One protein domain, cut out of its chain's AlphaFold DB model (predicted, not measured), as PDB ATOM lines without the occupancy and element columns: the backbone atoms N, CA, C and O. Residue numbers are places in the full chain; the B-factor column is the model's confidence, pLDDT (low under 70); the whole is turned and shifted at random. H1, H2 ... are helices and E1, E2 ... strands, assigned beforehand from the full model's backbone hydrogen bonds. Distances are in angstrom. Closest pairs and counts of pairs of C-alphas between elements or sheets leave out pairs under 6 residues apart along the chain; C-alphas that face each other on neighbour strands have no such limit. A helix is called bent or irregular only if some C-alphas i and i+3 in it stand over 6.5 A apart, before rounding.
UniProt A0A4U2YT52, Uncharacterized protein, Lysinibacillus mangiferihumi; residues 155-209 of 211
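What this domain is: This is residues 155 to 209 of the 211 residues of an uncharacterized protein of Lysinibacillus mangiferihumi (UniProt A0A4U2YT52). A long, bent two-stranded hairpin, E1 and E2, makes an arm, and at its open end a small head holds helix H1 and the short hairpin E3 and E4. The 55 printed residues run H1, E1, E2, E3, E4, with two antiparallel sheets, E1 - E2 and E3 - E4; the class is mixed. The whole is loose, radius of gyration of the C-alphas 13.4 A, and elongated, 38 by 22 by 18 A.

How they stand to each other: E1, residues 164 to 175, and E2, residues 178 to 189, are an antiparallel hairpin at 159 degrees, with N 167 and O 186 2.9 A apart, within hydrogen-bond range. E1 bends by 74 degrees at residue 168, E2 by 58 degrees at residue 183. E3, residues 196 to 199, and E4, residues 206 to 208, are an antiparallel hairpin; N 197 and O 207 are 2.8 A apart. The closest C-alphas of E2 and E3, Arg 188 and Ile 196, are 4.9 A apart. H1, residues 155 to 163, comes closest to E4 with the C-alphas of Ala 160 and Leu 206, 6.6 A apart. H1 is irregular, only just: C-alphas 156 and 159 are 6.6 A apart; 0 of 5 O i to N i+4 pairs are within hydrogen-bond range, against 4 of 6 O i to N i+3. E1 and E4 are apart.

Where its parts are: E1 is 27.1 A long, E2 30.5 A, H1 15.4 A, E3 8.0 A and E4 6.3 A. C-alpha 155 is at (214.971, 241.596, 190.256) and C-alpha 208 at (201.712, 249.233, 177.152).

The domain as a whole: The two C-alphas farthest apart, Asn 156 and Asn 177, are 38.0 A apart. The printed part has no cut and no long link. Residues 174 to 179 have pLDDT under 70.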
ATOM      1  N   GLU A 155     214.224 240.503 189.635       89.94
ATOM      2  CA  GLU A 155     214.971 241.596 190.256       89.94
ATOM      3  C   GLU A 155     215.485 242.617 189.234       89.94
ATOM      4  O   GLU A 155     215.561 243.805 189.546       89.94
ATOM      5  N   ASN A 156     215.789 242.177 188.010       86.81
ATOM      6  CA  ASN A 156     216.277 243.043 186.937       86.81
ATOM      7  C   ASN A 156     215.144 243.807 186.244       86.81
ATOM      8  O   ASN A 156     215.401 244.848 185.644       86.81
ATOM      9  N   VAL A 157     213.902 243.320 186.330       86.94
ATOM     10  CA  VAL A 157     212.754 243.933 185.641       86.94
ATOM     11  C   VAL A 157     211.881 244.782 186.570       86.94
ATOM     12  O   VAL A 157     211.250 245.732 186.117       86.94
ATOM     13  N   ILE A 158     211.898 244.524 187.886       85.69
ATOM     14  CA  ILE A 158     211.218 245.355 188.901       85.69
ATOM     15  C   ILE A 158     211.550 246.856 188.778       85.69
ATOM     16  O   ILE A 158     210.628 247.664 188.913       85.69
ATOM     17  N   PRO A 159     212.803 247.285 188.512       88.62
ATOM     18  CA  PRO A 159     213.127 248.702 188.379       88.62
ATOM     19  C   PRO A 159     212.328 249.440 187.300       88.62
ATOM     20  O   PRO A 159     212.095 250.634 187.474       88.62
ATOM     21  N   ALA A 160     211.856 248.758 186.249       86.12
ATOM     22  CA  ALA A 160     211.019 249.366 185.211       86.12
ATOM     23  C   ALA A 160     209.684 249.896 185.768       86.12
ATOM     24  O   ALA A 160     209.121 250.857 185.251       86.12
ATOM     25  N   LEU A 161     209.197 249.341 186.884       86.56
ATOM     26  CA  LEU A 161     207.989 249.823 187.560       86.56
ATOM     27  C   LEU A 161     208.174 251.185 188.245       86.56
ATOM     28  O   LEU A 161     207.185 251.785 188.655       86.56
ATOM     29  N   LYS A 162     209.403 251.709 188.359       88.62
ATOM     30  CA  LYS A 162     209.632 253.083 188.844       88.62
ATOM     31  C   LYS A 162     209.041 254.140 187.908       88.62
ATOM     32  O   LYS A 162     208.767 255.246 188.356       88.62
ATOM     33  N   GLU A 163     208.834 253.792 186.641       86.81
ATOM     34  CA  GLU A 163     208.212 254.642 185.621       86.81
ATOM     35  C   GLU A 163     206.689 254.436 185.532       86.81
ATOM     36  O   GLU A 163     206.054 254.859 184.563       86.81
ATOM     37  N   ALA A 164     206.096 253.737 186.506       92.00
ATOM     38  CA  ALA A 164     204.669 253.471 186.558       92.00
ATOM     39  C   ALA A 164     203.960 254.375 187.575       92.00
ATOM     40  O   ALA A 164     204.266 254.371 188.767       92.00
ATOM     41  N   ASP A 165     202.918 255.066 187.119       93.94
ATOM     42  CA  ASP A 165     201.936 255.712 187.982       93.94
ATOM     43  C   ASP A 165     200.763 254.758 188.237       93.94
ATOM     44  O   ASP A 165     200.224 254.142 187.311       93.94
ATOM     45  N   ALA A 166     200.282 254.712 189.478       93.44
ATOM     46  CA  ALA A 166     199.006 254.078 189.789       93.44
ATOM     47  C   ALA A 166     197.830 255.019 189.466       93.44
ATOM     48  O   ALA A 166     197.887 256.224 189.714       93.44
ATOM     49  N   PHE A 167     196.730 254.472 188.949       92.75
ATOM     50  CA  PHE A 167     195.466 255.191 188.777       92.75
ATOM     51  C   PHE A 167     194.271 254.293 189.110       92.75
ATOM     52  O   PHE A 167     194.348 253.071 188.993       92.75
ATOM     53  N   LEU A 168     193.165 254.901 189.545       95.12
ATOM     54  CA  LEU A 168     191.929 254.193 189.878       95.12
ATOM     55  C   LEU A 168     191.060 253.995 188.636       95.12
ATOM     56  O   LEU A 168     190.854 254.926 187.858       95.12
ATOM     57  N   GLN A 169     190.503 252.796 188.491       92.31
ATOM     58  CA  GLN A 169     189.561 252.472 187.427       92.31
ATOM     59  C   GLN A 169     188.529 251.446 187.903       92.31
ATOM     60  O   GLN A 169     188.875 250.447 188.536       92.31
ATOM     61  N   TRP A 170     187.263 251.665 187.541       92.12
ATOM     62  CA  TRP A 170     186.239 250.626 187.605       92.12
ATOM     63  C   TRP A 170     186.475 249.614 186.485       92.12
ATOM     64  O   TRP A 170     186.518 249.965 185.306       92.12
ATOM     65  N   SER A 171     186.653 248.352 186.853       85.00
ATOM     66  CA  SER A 171     186.813 247.251 185.910       85.00
ATOM     67  C   SER A 171     185.740 246.218 186.167       85.00
ATOM     68  O   SER A 171     185.475 245.866 187.314       85.00
ATOM     69  N   ARG A 172     185.189 245.656 185.092       82.25
ATOM     70  CA  ARG A 172     184.460 244.399 185.217       82.25
ATOM     71  C   ARG A 172     185.443 243.304 185.582       82.25
ATOM     72  O   ARG A 172     186.454 243.130 184.896       82.25
ATOM     73  N   ARG A 173     185.147 242.586 186.659       72.31
ATOM     74  CA  ARG A 173     185.667 241.239 186.846       72.31
ATOM     75  C   ARG A 173     184.689 240.291 186.177       72.31
ATOM     76  O   ARG A 173     183.529 240.225 186.561       72.31
ATOM     77  N   TYR A 174     185.173 239.596 185.159       60.16
ATOM     78  CA  TYR A 174     184.461 238.465 184.590       60.16
ATOM     79  C   TYR A 174     184.825 237.243 185.434       60.16
ATOM     80  O   TYR A 174     185.778 236.534 185.123       60.16
ATOM     81  N   ASP A 175     184.134 237.069 186.559       57.81
ATOM     82  CA  ASP A 175     184.120 235.794 187.276       57.81
ATOM     83  C   ASP A 175     182.907 234.998 186.781       57.81
ATOM     84  O   ASP A 175     181.860 235.572 186.475       57.81
ATOM     85  N   GLU A 176     183.034 233.677 186.698       51.78
ATOM     86  CA  GLU A 176     182.003 232.787 186.154       51.78
ATOM     87  C   GLU A 176     180.669 232.908 186.916       51.78
ATOM     88  O   GLU A 176     179.615 232.596 186.370       51.78
ATOM     89  N   ASN A 177     180.707 233.419 188.153       51.34
ATOM     90  CA  ASN A 177     179.553 233.518 189.043       51.34
ATOM     91  C   ASN A 177     179.044 234.944 189.298       51.34
ATOM     92  O   ASN A 177     177.943 235.086 189.834       51.34
ATOM     93  N   LYS A 178     179.808 235.996 188.959       53.88
ATOM     94  CA  LYS A 178     179.411 237.398 189.189       53.88
ATOM     95  C   LYS A 178     180.082 238.362 188.212       53.88
ATOM     96  O   LYS A 178     181.300 238.372 188.067       53.88
ATOM     97  N   ASN A 179     179.271 239.243 187.629       62.38
ATOM     98  CA  ASN A 179     179.735 240.432 186.917       62.38
ATOM     99  C   ASN A 179     179.814 241.602 187.898       62.38
ATOM    100  O   ASN A 179     179.005 242.528 187.832       62.38
ATOM    101  N   ASP A 180     180.761 241.537 188.828       78.38
ATOM    102  CA  ASP A 180     180.964 242.622 189.779       78.38
ATOM    103  C   ASP A 180     181.865 243.694 189.147       78.38
ATOM    104  O   ASP A 180     182.935 243.414 188.586       78.38
ATOM    105  N   GLU A 181     181.421 244.947 189.228       86.69
ATOM    106  CA  GLU A 181     182.282 246.095 188.972       86.69
ATOM    107  C   GLU A 181     183.162 246.308 190.198       86.69
ATOM    108  O   GLU A 181     182.679 246.465 191.319       86.69
ATOM    109  N   VAL A 182     184.475 246.285 189.991       89.06
ATOM    110  CA  VAL A 182     185.457 246.440 191.062       89.06
ATOM    111  C   VAL A 182     186.295 247.670 190.780       89.06
ATOM    112  O   VAL A 182     186.875 247.815 189.700       89.06
ATOM    113  N   LEU A 183     186.364 248.560 191.768       92.00
ATOM    114  CA  LEU A 183     187.297 249.673 191.764       92.00
ATOM    115  C   LEU A 183     188.690 249.132 192.095       92.00
ATOM    116  O   LEU A 183     188.901 248.571 193.170       92.00
ATOM    117  N   GLN A 184     189.633 249.277 191.170       92.50
ATOM    118  CA  GLN A 184     190.989 248.751 191.326       92.50
ATOM    119  C   GLN A 184     192.042 249.767 190.892       92.50
ATOM    120  O   GLN A 184     191.799 250.601 190.016       92.50
ATOM    121  N   TYR A 185     193.228 249.667 191.492       92.94
ATOM    122  CA  TYR A 185     194.407 250.353 190.985       92.94
ATOM    123  C   TYR A 185     194.947 249.612 189.764       92.94
ATOM    124  O   TYR A 185     195.130 248.394 189.791       92.94
ATOM    125  N   ARG A 186     195.214 250.360 188.697       92.31
ATOM    126  CA  ARG A 186     195.971 249.909 187.530       92.31
ATOM    127  C   ARG A 186     197.225 250.752 187.373       92.31
ATOM    128  O   ARG A 186     197.313 251.853 187.913       92.31
ATOM    129  N   LEU A 187     198.186 250.214 186.634       93.62
ATOM    130  CA  LEU A 187     199.449 250.879 186.349       93.62
ATOM    131  C   LEU A 187     199.411 251.489 184.947       93.62
ATOM    132  O   LEU A 187     198.876 250.893 184.009       93.62
ATOM    133  N   ARG A 188     199.981 252.681 184.807       93.75
ATOM    134  CA  ARG A 188     200.216 253.351 183.525       93.75
ATOM    135  C   ARG A 188     201.613 253.942 183.506       93.75
ATOM    136  O   ARG A 188     202.132 254.287 184.560       93.75
ATOM    137  N   GLN A 189     202.195 254.111 182.333       92.75
ATOM    138  CA  GLN A 189     203.492 254.766 182.218       92.75
ATOM    139  C   GLN A 189     203.378 256.249 182.606       92.75
ATOM    140  O   GLN A 189     202.429 256.929 182.198       92.75
ATOM    141  N   SER A 190     204.325 256.764 183.392       89.88
ATOM    142  CA  SER A 190     204.266 258.124 183.940       89.88
ATOM    143  C   SER A 190     204.300 259.207 182.858       89.88
ATOM    144  O   SER A 190     203.602 260.211 182.991       89.88
ATOM    145  N   GLU A 191     205.043 259.013 181.769       88.94
ATOM    146  CA  GLU A 191     205.159 260.013 180.696       88.94
ATOM    147  C   GLU A 191     203.967 259.985 179.732       88.94
ATOM    148  O   GLU A 191     203.293 260.994 179.530       88.94
ATOM    149  N   THR A 192     203.668 258.818 179.159       90.88
ATOM    150  CA  THR A 192     202.669 258.669 178.085       90.88
ATOM    151  C   THR A 192     201.245 258.472 178.603       90.88
ATOM    152  O   THR A 192     200.285 258.579 177.839       90.88
ATOM    153  N   LYS A 193     201.092 258.153 179.895       90.88
ATOM    154  CA  LYS A 193     199.832 257.758 180.548       90.88
ATOM    155  C   LYS A 193     199.158 256.522 179.936       90.88
ATOM    156  O   LYS A 193     198.009 256.240 180.278       90.88
ATOM    157  N   GLN A 194     199.858 255.759 179.095       92.12
ATOM    158  CA  GLN A 194     199.351 254.511 178.521       92.12
ATOM    159  C   GLN A 194     199.297 253.405 179.578       92.12
ATOM    160  O   GLN A 194     200.193 253.298 180.415       92.12
ATOM    161  N   GLN A 195     198.248 252.577 179.546       92.25
ATOM    162  CA  GLN A 195     198.077 251.498 180.518       92.25
ATOM    163  C   GLN A 195     199.175 250.445 180.333       92.25
ATOM    164  O   GLN A 195     199.366 249.937 179.232       92.25
ATOM    165  N   ILE A 196     199.854 250.082 181.419       93.75
ATOM    166  CA  ILE A 196     200.817 248.981 181.437       93.75
ATOM    167  C   ILE A 196     200.030 247.669 181.493       93.75
ATOM    168  O   ILE A 196     199.140 247.498 182.331       93.75
ATOM    169  N   VAL A 197     200.341 246.753 180.582       91.62
ATOM    170  CA  VAL A 197     199.709 245.428 180.468       91.62
ATOM    171  C   VAL A 197     200.670 244.288 180.793       91.62
ATOM    172  O   VAL A 197     200.227 243.165 181.007       91.62
ATOM    173  N   GLY A 198     201.969 244.569 180.879       91.25
ATOM    174  CA  GLY A 198     202.975 243.585 181.251       91.25
ATOM    175  C   GLY A 198     204.380 244.167 181.259       91.25
ATOM    176  O   GLY A 198     204.577 245.363 181.036       91.25
ATOM    177  N   ILE A 199     205.351 243.297 181.503       91.62
ATOM    178  CA  ILE A 199     206.777 243.584 181.373       91.62
ATOM    179  C   ILE A 199     207.355 242.505 180.468       91.62
ATOM    180  O   ILE A 199     207.069 241.321 180.659       91.62
ATOM    181  N   ASP A 200     208.134 242.904 179.474       90.44
ATOM    182  CA  ASP A 200     208.832 241.972 178.604       90.44
ATOM    183  C   ASP A 200     209.901 241.228 179.416       90.44
ATOM    184  O   ASP A 200     210.833 241.828 179.949       90.44
ATOM    185  N   ALA A 201     209.756 239.908 179.528       88.00
ATOM    186  CA  ALA A 201     210.635 239.076 180.345       88.00
ATOM    187  C   ALA A 201     212.063 238.939 179.780       88.00
ATOM    188  O   ALA A 201     212.947 238.462 180.487       88.00
ATOM    189  N   THR A 202     212.310 239.340 178.530       89.19
ATOM    190  CA  THR A 202     213.623 239.260 177.870       89.19
ATOM    191  C   THR A 202     214.367 240.593 177.893       89.19
ATOM    192  O   THR A 202     215.588 240.618 178.063       89.19
ATOM    193  N   THR A 203     213.640 241.708 177.775       89.62
ATOM    194  CA  THR A 203     214.217 243.062 177.719       89.62
ATOM    195  C   THR A 203     214.035 243.860 179.009       89.62
ATOM    196  O   THR A 203     214.744 244.841 179.221       89.62
ATOM    197  N   GLY A 204     213.088 243.471 179.867       88.81
ATOM    198  CA  GLY A 204     212.689 244.221 181.058       88.81
ATOM    199  C   GLY A 204     211.863 245.478 180.769       88.81
ATOM    200  O   GLY A 204     211.591 246.244 181.690       88.81
ATOM    201  N   GLN A 205     211.463 245.718 179.517       90.69
ATOM    202  CA  GLN A 205     210.705 246.909 179.131       90.69
ATOM    203  C   GLN A 205     209.213 246.784 179.468       90.69
ATOM    204  O   GLN A 205     208.628 245.703 179.394       90.69
ATOM    205  N   LEU A 206     208.572 247.908 179.805       91.62
ATOM    206  CA  LEU A 206     207.126 247.962 180.023       91.62
ATOM    207  C   LEU A 206     206.372 247.740 178.706       91.62
ATOM    208  O   LEU A 206     206.598 248.436 177.718       91.62
ATOM    209  N   ILE A 207     205.414 246.816 178.718       92.44
ATOM    210  CA  ILE A 207     204.471 246.610 177.618       92.44
ATOM    211  C   ILE A 207     203.229 247.441 177.925       92.44
ATOM    212  O   ILE A 207     202.597 247.267 178.969       92.44
ATOM    213  N   VAL A 208     202.864 248.335 177.009       92.88
ATOM    214  CA  VAL A 208     201.712 249.233 177.152       92.88
ATOM    215  C   VAL A 208     200.624 248.918 176.130       92.88
ATOM    216  O   VAL A 208     200.900 248.461 175.019       92.88
ATOM    217  N   SER A 209     199.364 249.154 176.494       87.50
ATOM    218  CA  SER A 209     198.234 248.993 175.578       87.50
ATOM    219  C   SER A 209     198.344 249.989 174.421       87.50
ATOM    220  O   SER A 209     198.446 251.196 174.662       87.50
TER     221      SER A 209